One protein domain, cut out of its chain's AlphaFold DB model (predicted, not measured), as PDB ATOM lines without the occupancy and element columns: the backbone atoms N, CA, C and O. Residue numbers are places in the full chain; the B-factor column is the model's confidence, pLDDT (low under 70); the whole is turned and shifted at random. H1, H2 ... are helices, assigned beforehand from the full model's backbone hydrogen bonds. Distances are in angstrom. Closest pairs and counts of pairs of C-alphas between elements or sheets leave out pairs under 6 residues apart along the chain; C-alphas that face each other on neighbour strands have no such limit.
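This is residues 2 to 71 of the 92 residues of the protein "Type III secretion protein LcrG" of Pseudomonas fluorescens (UniProt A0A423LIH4). One long helix, H1, sticks out as a straight arm over residues 2 to 22, and its last residues join a short helix, H2, and a second long helix, H3, in a small head where the three cross at steep angles. H3 crosses the far end of H1, and H2 touches both of them. The printed part has 70 residues with three named helices in the order H1, H2, H3 and no named strand, and its class is all helix. The whole is loose, with a radius of gyration of the C-alphas of 16.0 A; the C-alphas span 55 by 24 by 19 A, and the free arm of H1 makes the length.

H1 covers residues 2 to 33, 46.9 A from first to last C-alpha, and begins at C-alpha 2, at (-9.968, 6.419, -68.605). Its C-alpha 33 is at (18.939, -19.163, -41.934). H2 follows with residues 38 to 45, eight residues over 10.8 A. H3 covers residues 50 to 70, 30.3 A long, and ends with C-alpha 70 at (31.428, -23.529, -46.424).

H1 touches H2 with residues 28 to 32 alone. The closest C-alphas of this pair are those of Trp 31 and Arg 41, 7.2 A apart, and the two helices run opposite ways at a steep tilt of 47 degrees. H1 touches H3 with residues 27 to 33 alone, and H3 touches H1 with residues 57 to 64 alone. Here the closest C-alphas are those of Met 30 and Val 64, at 6.8 A, and the helices run the same way at a steep tilt of 42 degrees. H3 touches H2 with residues 53 to 57 alone. Their closest C-alphas, those of Phe 45 and Val 53, are 5.4 A apart, and they run opposite ways at a steep tilt of 53 degrees. The helix packing is mostly crossed, with no touching pair at a shallow tilt. In H1, H2 and H3 every O i to N i+4 pair is within hydrogen-bond range.

The C-alphas of Ser 2 and Arg 71, the two farthest apart, are 55.9 A from each other. Residues 2 to 22, which belong to H1, stand free, and so do residues 46 to 51. Without these stretches the body has 43 residues, spans 28 by 19 by 15 A and has a radius of gyration of 10.0 A. The links from H1 to H2 and from H2 to H3 are tight, with four residues each. The printed part has no cut. The mean pLDDT of the printed part is 89.2, and residue 2 is the one printed residue under 70.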
ATOM      1  N   SER A   2     -10.262   6.361 -70.046       63.31
ATOM      2  CA  SER A   2      -9.968   6.419 -68.605       63.31
ATOM      3  C   SER A   2      -9.965   5.042 -67.925       63.31
ATOM      4  O   SER A   2      -9.048   4.747 -67.165       63.31
ATOM      5  N   ASP A   3     -10.941   4.184 -68.243       70.56
ATOM      6  CA  ASP A   3     -11.109   2.885 -67.565       70.56
ATOM      7  C   ASP A   3      -9.992   1.883 -67.871       70.56
ATOM      8  O   ASP A   3      -9.541   1.167 -66.985       70.56
ATOM      9  N   GLU A   4      -9.496   1.862 -69.108       73.62
ATOM     10  CA  GLU A   4      -8.432   0.941 -69.529       73.62
ATOM     11  C   GLU A   4      -7.083   1.288 -68.878       73.62
ATOM     12  O   GLU A   4      -6.372   0.411 -68.389       73.62
ATOM     13  N   THR A   5      -6.777   2.584 -68.759       80.75
ATOM     14  CA  THR A   5      -5.595   3.081 -68.034       80.75
ATOM     15  C   THR A   5      -5.691   2.779 -66.533       80.75
ATOM     16  O   THR A   5      -4.705   2.393 -65.899       80.75
ATOM     17  N   TYR A   6      -6.887   2.922 -65.953       86.19
ATOM     18  CA  TYR A   6      -7.132   2.614 -64.545       86.19
ATOM     19  C   TYR A   6      -6.984   1.114 -64.259       86.19
ATOM     20  O   TYR A   6      -6.269   0.740 -63.329       86.19
ATOM     21  N   ALA A   7      -7.562   0.251 -65.099       88.81
ATOM     22  CA  ALA A   7      -7.418  -1.200 -64.987       88.81
ATOM     23  C   ALA A   7      -5.946  -1.640 -65.073       88.81
ATOM     24  O   ALA A   7      -5.488  -2.417 -64.234       88.81
ATOM     25  N   ALA A   8      -5.179  -1.081 -66.015       89.88
ATOM     26  CA  ALA A   8      -3.745  -1.344 -66.131       89.88
ATOM     27  C   ALA A   8      -2.966  -0.919 -64.873       89.88
ATOM     28  O   ALA A   8      -2.085  -1.642 -64.409       89.88
ATOM     29  N   THR A   9      -3.318   0.223 -64.274       92.50
ATOM     30  CA  THR A   9      -2.681   0.712 -63.040       92.50
ATOM     31  C   THR A   9      -2.983  -0.197 -61.849       92.50
ATOM     32  O   THR A   9      -2.083  -0.506 -61.067       92.50
ATOM     33  N   VAL A  10      -4.225  -0.670 -61.719       92.94
ATOM     34  CA  VAL A  10      -4.618  -1.614 -60.664       92.94
ATOM     35  C   VAL A  10      -3.866  -2.934 -60.818       92.94
ATOM     36  O   VAL A  10      -3.318  -3.441 -59.842       92.94
ATOM     37  N   GLN A  11      -3.771  -3.457 -62.042       92.12
ATOM     38  CA  GLN A  11      -3.033  -4.688 -62.315       92.12
ATOM     39  C   GLN A  11      -1.537  -4.542 -62.008       92.12
ATOM     40  O   GLN A  11      -0.964  -5.401 -61.342       92.12
ATOM     41  N   ALA A  12      -0.908  -3.445 -62.439       91.50
ATOM     42  CA  ALA A  12       0.490  -3.162 -62.118       91.50
ATOM     43  C   ALA A  12       0.715  -3.049 -60.602       91.50
ATOM     44  O   ALA A  12       1.710  -3.550 -60.081       91.50
ATOM     45  N   SER A  13      -0.234  -2.438 -59.888       90.25
ATOM     46  CA  SER A  13      -0.176  -2.313 -58.429       90.25
ATOM     47  C   SER A  13      -0.284  -3.671 -57.738       90.25
ATOM     48  O   SER A  13       0.475  -3.940 -56.814       90.25
ATOM     49  N   ALA A  14      -1.180  -4.545 -58.205       92.19
ATOM     50  CA  ALA A  14      -1.336  -5.892 -57.663       92.19
ATOM     51  C   ALA A  14      -0.043  -6.712 -57.800       92.19
ATOM     52  O   ALA A  14       0.416  -7.295 -56.821       92.19
ATOM     53  N   LEU A  15       0.585  -6.679 -58.980       92.50
ATOM     54  CA  LEU A  15       1.855  -7.367 -59.229       92.50
ATOM     55  C   LEU A  15       2.992  -6.823 -58.351       92.50
ATOM     56  O   LEU A  15       3.786  -7.593 -57.822       92.50
ATOM     57  N   ALA A  16       3.063  -5.501 -58.171       90.31
ATOM     58  CA  ALA A  16       4.082  -4.884 -57.324       90.31
ATOM     59  C   ALA A  16       3.913  -5.243 -55.836       90.31
ATOM     60  O   ALA A  16       4.907  -5.404 -55.127       90.31
ATOM     61  N   ILE A  17       2.671  -5.369 -55.357       89.19
ATOM     62  CA  ILE A  17       2.383  -5.816 -53.987       89.19
ATOM     63  C   ILE A  17       2.813  -7.273 -53.809       89.19
ATOM     64  O   ILE A  17       3.537  -7.572 -52.862       89.19
ATOM     65  N   GLU A  18       2.433  -8.154 -54.737       90.94
ATOM     66  CA  GLU A  18       2.801  -9.574 -54.700       90.94
ATOM     67  C   GLU A  18       4.327  -9.773 -54.704       90.94
ATOM     68  O   GLU A  18       4.860 -10.524 -53.883       90.94
ATOM     69  N   ASP A  19       5.054  -9.050 -55.562       90.94
ATOM     70  CA  ASP A  19       6.522  -9.084 -55.605       90.94
ATOM     71  C   ASP A  19       7.147  -8.599 -54.286       90.94
ATOM     72  O   ASP A  19       8.064  -9.221 -53.744       90.94
ATOM     73  N   SER A  20       6.600  -7.525 -53.706       88.06
ATOM     74  CA  SER A  20       7.046  -6.995 -52.414       88.06
ATOM     75  C   SER A  20       6.846  -8.001 -51.272       88.06
ATOM     76  O   SER A  20       7.741  -8.175 -50.439       88.06
ATOM     77  N   GLU A  21       5.702  -8.688 -51.230       91.56
ATOM     78  CA  GLU A  21       5.427  -9.748 -50.252       91.56
ATOM     79  C   GLU A  21       6.371 -10.941 -50.432       91.56
ATOM     80  O   GLU A  21       6.943 -11.442 -49.456       91.56
ATOM     81  N   HIS A  22       6.593 -11.368 -51.679       93.00
ATOM     82  CA  HIS A  22       7.506 -12.460 -51.995       93.00
ATOM     83  C   HIS A  22       8.940 -12.139 -51.560       93.00
ATOM     84  O   HIS A  22       9.593 -12.938 -50.880       93.00
ATOM     85  N   ARG A  23       9.407 -10.927 -51.872       92.62
ATOM     86  CA  ARG A  23      10.702 -10.402 -51.433       92.62
ATOM     87  C   ARG A  23      10.823 -10.401 -49.909       92.62
ATOM     88  O   ARG A  23      11.807 -10.917 -49.382       92.62
ATOM     89  N   ALA A  24       9.831  -9.874 -49.189       91.31
ATOM     90  CA  ALA A  24       9.854  -9.816 -47.725       91.31
ATOM     91  C   ALA A  24       9.951 -11.214 -47.086       91.31
ATOM     92  O   ALA A  24      10.703 -11.421 -46.125       91.31
ATOM     93  N   ARG A  25       9.239 -12.192 -47.655       93.38
ATOM     94  CA  ARG A  25       9.318 -13.592 -47.232       93.38
ATOM     95  C   ARG A  25      10.720 -14.168 -47.434       93.38
ATOM     96  O   ARG A  25      11.273 -14.730 -46.491       93.38
ATOM     97  N   LEU A  26      11.311 -14.005 -48.619       94.25
ATOM     98  CA  LEU A  26      12.654 -14.522 -48.916       94.25
ATOM     99  C   LEU A  26      13.725 -13.918 -48.002       94.25
ATOM    100  O   LEU A  26      14.588 -14.642 -47.510       94.25
ATOM    101  N   LEU A  27      13.657 -12.610 -47.733       93.44
ATOM    102  CA  LEU A  27      14.562 -11.958 -46.784       93.44
ATOM    103  C   LEU A  27      14.434 -12.551 -45.383       93.44
ATOM    104  O   LEU A  27      15.445 -12.806 -44.735       93.44
ATOM    105  N   SER A  28      13.203 -12.811 -44.939       92.31
ATOM    106  CA  SER A  28      12.941 -13.421 -43.636       92.31
ATOM    107  C   SER A  28      13.517 -14.836 -43.554       92.31
ATOM    108  O   SER A  28      14.220 -15.153 -42.599       92.31
ATOM    109  N   GLU A  29      13.297 -15.666 -44.578       92.56
ATOM    110  CA  GLU A  29      13.837 -17.030 -44.645       92.56
ATOM    111  C   GLU A  29      15.378 -17.036 -44.658       92.56
ATOM    112  O   GLU A  29      16.010 -17.818 -43.943       92.56
ATOM    113  N   MET A  30      16.002 -16.140 -45.430       93.94
ATOM    114  CA  MET A  30      17.461 -15.989 -45.463       93.94
ATOM    115  C   MET A  30      18.019 -15.535 -44.114       93.94
ATOM    116  O   MET A  30      18.987 -16.121 -43.633       93.94
ATOM    117  N   TRP A  31      17.399 -14.529 -43.494       94.56
ATOM    118  CA  TRP A  31      17.813 -13.982 -42.204       94.56
ATOM    119  C   TRP A  31      17.726 -15.019 -41.081       94.56
ATOM    120  O   TRP A  31      18.681 -15.206 -40.325       94.56
ATOM    121  N   GLN A  32      16.622 -15.767 -41.027       90.62
ATOM    122  CA  GLN A  32      16.449 -16.884 -40.095       90.62
ATOM    123  C   GLN A  32      17.490 -17.982 -40.326       90.62
ATOM    124  O   GLN A  32      18.008 -18.552 -39.367       90.62
ATOM    125  N   GLY A  33      17.859 -18.240 -41.584       88.38
ATOM    126  CA  GLY A  33      18.939 -19.163 -41.934       88.38
ATOM    127  C   GLY A  33      20.309 -18.777 -41.360       88.38
ATOM    128  O   GLY A  33      21.150 -19.658 -41.175       88.38
ATOM    129  N   LEU A  34      20.525 -17.493 -41.043       88.44
ATOM    130  CA  LEU A  34      21.726 -16.998 -40.361       88.44
ATOM    131  C   LEU A  34      21.640 -17.101 -38.825       88.44
ATOM    132  O   LEU A  34      22.655 -16.936 -38.152       88.44
ATOM    133  N   GLY A  35      20.457 -17.365 -38.258       88.06
ATOM    134  CA  GLY A  35      20.239 -17.417 -36.807       88.06
ATOM    135  C   GLY A  35      20.288 -16.050 -36.115       88.06
ATOM    136  O   GLY A  35      20.622 -15.975 -34.933       88.06
ATOM    137  N   LEU A  36      19.999 -14.969 -36.846       87.31
ATOM    138  CA  LEU A  36      20.014 -13.598 -36.331       87.31
ATOM    139  C   LEU A  36      18.631 -13.173 -35.792       87.31
ATOM    140  O   LEU A  36      17.615 -13.662 -36.287       87.31
ATOM    141  N   PRO A  37      18.561 -12.241 -34.818       88.94
ATOM    142  CA  PRO A  37      17.291 -11.735 -34.290       88.94
ATOM    143  C   PRO A  37      16.457 -10.998 -35.343       88.94
ATOM    144  O   PRO A  37      16.990 -10.186 -36.107       88.94
ATOM    145  N   ASP A  38      15.143 -11.226 -35.347       86.62
ATOM    146  CA  ASP A  38      14.210 -10.594 -36.291       86.62
ATOM    147  C   ASP A  38      14.089  -9.074 -36.077       86.62
ATOM    148  O   ASP A  38      13.851  -8.342 -37.036       86.62
ATOM    149  N   GLU A  39      14.330  -8.560 -34.862       87.75
ATOM    150  CA  GLU A  39      14.236  -7.113 -34.607       87.75
ATOM    151  C   GLU A  39      15.262  -6.302 -35.417       87.75
ATOM    152  O   GLU A  39      15.001  -5.162 -35.801       87.75
ATOM    153  N   ILE A  40      16.431  -6.890 -35.694       86.31
ATOM    154  CA  ILE A  40      17.503  -6.245 -36.468       86.31
ATOM    155  C   ILE A  40      17.169  -6.254 -37.962       86.31
ATOM    156  O   ILE A  40      17.471  -5.291 -38.669       86.31
ATOM    157  N   ARG A  41      16.505  -7.313 -38.443       89.50
ATOM    158  CA  ARG A  41      16.046  -7.421 -39.834       89.50
ATOM    159  C   ARG A  41      15.150  -6.243 -40.190       89.50
ATOM    160  O   ARG A  41      15.377  -5.581 -41.200       89.50
ATOM    161  N   ASP A  42      14.153  -5.968 -39.355       86.88
ATOM    162  CA  ASP A  42      13.164  -4.933 -39.649       86.88
ATOM    163  C   ASP A  42      13.795  -3.535 -39.639       86.88
ATOM    164  O   ASP A  42      13.517  -2.735 -40.527       86.88
ATOM    165  N   GLN A  43      14.739  -3.272 -38.729       87.12
ATOM    166  CA  GLN A  43      15.506  -2.018 -38.727       87.12
ATOM    167  C   GLN A  43      16.344  -1.835 -40.000       87.12
ATOM    168  O   GLN A  43      16.461  -0.721 -40.510       87.12
ATOM    169  N   LEU A  44      16.924  -2.919 -40.519       86.88
ATOM    170  CA  LEU A  44      17.804  -2.878 -41.682       86.88
ATOM    171  C   LEU A  44      17.026  -2.737 -43.000       86.88
ATOM    172  O   LEU A  44      17.394  -1.929 -43.852       86.88
ATOM    173  N   PHE A  45      15.944  -3.503 -43.171       88.81
ATOM    174  CA  PHE A  45      15.226  -3.597 -44.448       88.81
ATOM    175  C   PHE A  45      14.020  -2.655 -44.576       88.81
ATOM    176  O   PHE A  45      13.518  -2.489 -45.688       88.81
ATOM    177  N   GLN A  46      13.576  -2.002 -43.493       87.62
ATOM    178  CA  GLN A  46      12.539  -0.954 -43.534       87.62
ATOM    179  C   GLN A  46      13.118   0.470 -43.626       87.62
ATOM    180  O   GLN A  46      12.387   1.451 -43.484       87.62
ATOM    181  N   SER A  47      14.426   0.610 -43.870       86.38
ATOM    182  CA  SER A  47      15.056   1.919 -44.053       86.38
ATOM    183  C   SER A  47      14.435   2.685 -45.239       86.38
ATOM    184  O   SER A  47      14.182   2.092 -46.292       86.38
ATOM    185  N   PRO A  48      14.221   4.012 -45.121       87.12
ATOM    186  CA  PRO A  48      13.756   4.837 -46.238       87.12
ATOM    187  C   PRO A  48      14.805   4.970 -47.358       87.12
ATOM    188  O   PRO A  48      14.468   5.347 -48.483       87.12
ATOM    189  N   ASP A  49      16.071   4.662 -47.066       91.38
ATOM    190  CA  ASP A  49      17.167   4.675 -48.031       91.38
ATOM    191  C   ASP A  49      17.147   3.394 -48.884       91.38
ATOM    192  O   ASP A  49      17.717   2.361 -48.526       91.38
ATOM    193  N   LYS A  50      16.460   3.460 -50.033       88.62
ATOM    194  CA  LYS A  50      16.330   2.327 -50.965       88.62
ATOM    195  C   LYS A  50      17.683   1.775 -51.448       88.62
ATOM    196  O   LYS A  50      17.825   0.551 -51.437       88.62
ATOM    197  N   PRO A  51      18.666   2.600 -51.866       92.25
ATOM    198  CA  PRO A  51      20.011   2.115 -52.178       92.25
ATOM    199  C   PRO A  51      20.658   1.317 -51.042       92.25
ATOM    200  O   PRO A  51      21.231   0.256 -51.293       92.25
ATOM    201  N   LEU A  52      20.543   1.795 -49.800       90.25
ATOM    202  CA  LEU A  52      21.095   1.097 -48.639       90.25
ATOM    203  C   LEU A  52      20.411  -0.255 -48.414       90.25
ATOM    204  O   LEU A  52      21.093  -1.257 -48.202       90.25
ATOM    205  N   VAL A  53      19.079  -0.295 -48.507       92.75
ATOM    206  CA  VAL A  53      18.306  -1.540 -48.393       92.75
ATOM    207  C   VAL A  53      18.753  -2.534 -49.463       92.75
ATOM    208  O   VAL A  53      19.090  -3.665 -49.131       92.75
ATOM    209  N   GLN A  54      18.847  -2.114 -50.727       92.56
ATOM    210  CA  GLN A  54      19.300  -2.984 -51.820       92.56
ATOM    211  C   GLN A  54      20.716  -3.523 -51.588       92.56
ATOM    212  O   GLN A  54      20.972  -4.703 -51.823       92.56
ATOM    213  N   ALA A  55      21.637  -2.686 -51.103       93.12
ATOM    214  CA  ALA A  55      22.985  -3.127 -50.760       93.12
ATOM    215  C   ALA A  55      22.966  -4.181 -49.638       93.12
ATOM    216  O   ALA A  55      23.625  -5.213 -49.758       93.12
ATOM    217  N   ALA A  56      22.165  -3.967 -48.591       93.00
ATOM    218  CA  ALA A  56      22.004  -4.918 -47.494       93.00
ATOM    219  C   ALA A  56      21.422  -6.264 -47.961       93.00
ATOM    220  O   ALA A  56      21.874  -7.314 -47.511       93.00
ATOM    221  N   GLU A  57      20.466  -6.259 -48.894       94.12
ATOM    222  CA  GLU A  57      19.908  -7.491 -49.466       94.12
ATOM    223  C   GLU A  57      20.954  -8.296 -50.236       94.12
ATOM    224  O   GLU A  57      21.019  -9.521 -50.114       94.12
ATOM    225  N   GLN A  58      21.795  -7.610 -51.014       95.00
ATOM    226  CA  GLN A  58      22.876  -8.249 -51.760       95.00
ATOM    227  C   GLN A  58      23.930  -8.844 -50.824       95.00
ATOM    228  O   GLN A  58      24.402  -9.953 -51.067       95.00
ATOM    229  N   GLU A  59      24.286  -8.149 -49.743       95.25
ATOM    230  CA  GLU A  59      25.207  -8.686 -48.736       95.25
ATOM    231  C   GLU A  59      24.611  -9.890 -47.993       95.25
ATOM    232  O   GLU A  59      25.295 -10.903 -47.831       95.25
ATOM    233  N   LEU A  60      23.324  -9.846 -47.630       94.75
ATOM    234  CA  LEU A  60      22.619 -10.994 -47.049       94.75
ATOM    235  C   LEU A  60      22.679 -12.211 -47.983       94.75
ATOM    236  O   LEU A  60      23.031 -13.312 -47.555       94.75
ATOM    237  N   LEU A  61      22.391 -12.012 -49.272       95.00
ATOM    238  CA  LEU A  61      22.461 -13.076 -50.269       95.00
ATOM    239  C   LEU A  61      23.877 -13.665 -50.376       95.00
ATOM    240  O   LEU A  61      24.031 -14.889 -50.408       95.00
ATOM    241  N   LYS A  62      24.912 -12.815 -50.401       94.94
ATOM    242  CA  LYS A  62      26.317 -13.255 -50.437       94.94
ATOM    243  C   LYS A  62      26.686 -14.083 -49.212       94.94
ATOM    244  O   LYS A  62      27.332 -15.120 -49.362       94.94
ATOM    245  N   GLU A  63      26.269 -13.674 -48.017       92.25
ATOM    246  CA  GLU A  63      26.597 -14.408 -46.793       92.25
ATOM    247  C   GLU A  63      25.881 -15.763 -46.740       92.25
ATOM    248  O   GLU A  63      26.509 -16.782 -46.449       92.25
ATOM    249  N   VAL A  64      24.607 -15.832 -47.145       92.06
ATOM    250  CA  VAL A  64      23.887 -17.112 -47.279       92.06
ATOM    251  C   VAL A  64      24.594 -18.042 -48.270       92.06
ATOM    252  O   VAL A  64      24.768 -19.235 -47.997       92.06
ATOM    253  N   GLN A  65      25.036 -17.520 -49.417       91.06
ATOM    254  CA  GLN A  65      25.797 -18.297 -50.401       91.06
ATOM    255  C   GLN A  65      27.131 -18.786 -49.830       91.06
ATOM    256  O   GLN A  65      27.478 -19.958 -49.991       91.06
ATOM    257  N   ARG A  66      27.855 -17.923 -49.111       90.94
ATOM    258  CA  ARG A  66      29.116 -18.258 -48.449       90.94
ATOM    259  C   ARG A  66      28.934 -19.353 -47.401       90.94
ATOM    260  O   ARG A  66      29.704 -20.310 -47.384       90.94
ATOM    261  N   MET A  67      27.903 -19.262 -46.563       87.19
ATOM    262  CA  MET A  67      27.578 -20.297 -45.579       87.19
ATOM    263  C   MET A  67      27.273 -21.640 -46.239       87.19
ATOM    264  O   MET A  67      27.738 -22.675 -45.765       87.19
ATOM    265  N   ARG A  68      26.533 -21.639 -47.354       85.06
ATOM    266  CA  ARG A  68      26.258 -22.860 -48.127       85.06
ATOM    267  C   ARG A  68      27.526 -23.454 -48.735       85.06
ATOM    268  O   ARG A  68      27.690 -24.665 -48.674       85.06
ATOM    269  N   ALA A  69      28.417 -22.623 -49.272       85.56
ATOM    270  CA  ALA A  69      29.692 -23.070 -49.834       85.56
ATOM    271  C   ALA A  69      30.642 -23.640 -48.765       85.56
ATOM    272  O   ALA A  69      31.378 -24.586 -49.033       85.56
ATOM    273  N   ASN A  70      30.605 -23.085 -47.551       81.06
ATOM    274  CA  ASN A  70      31.428 -23.529 -46.424       81.06
ATOM    275  C   ASN A  70      30.838 -24.722 -45.667       81.06
ATOM    276  O   ASN A  70      31.539 -25.347 -44.868       81.06
ATOM    277  N   ARG A  71      29.559 -25.049 -45.882       71.19
ATOM    278  CA  ARG A  71      28.965 -26.251 -45.308       71.19
ATOM    279  C   ARG A  71      29.568 -27.446 -46.050       71.19
ATOM    280  O   ARG A  71      29.409 -27.523 -47.269       71.19
TER     281      ARG A  71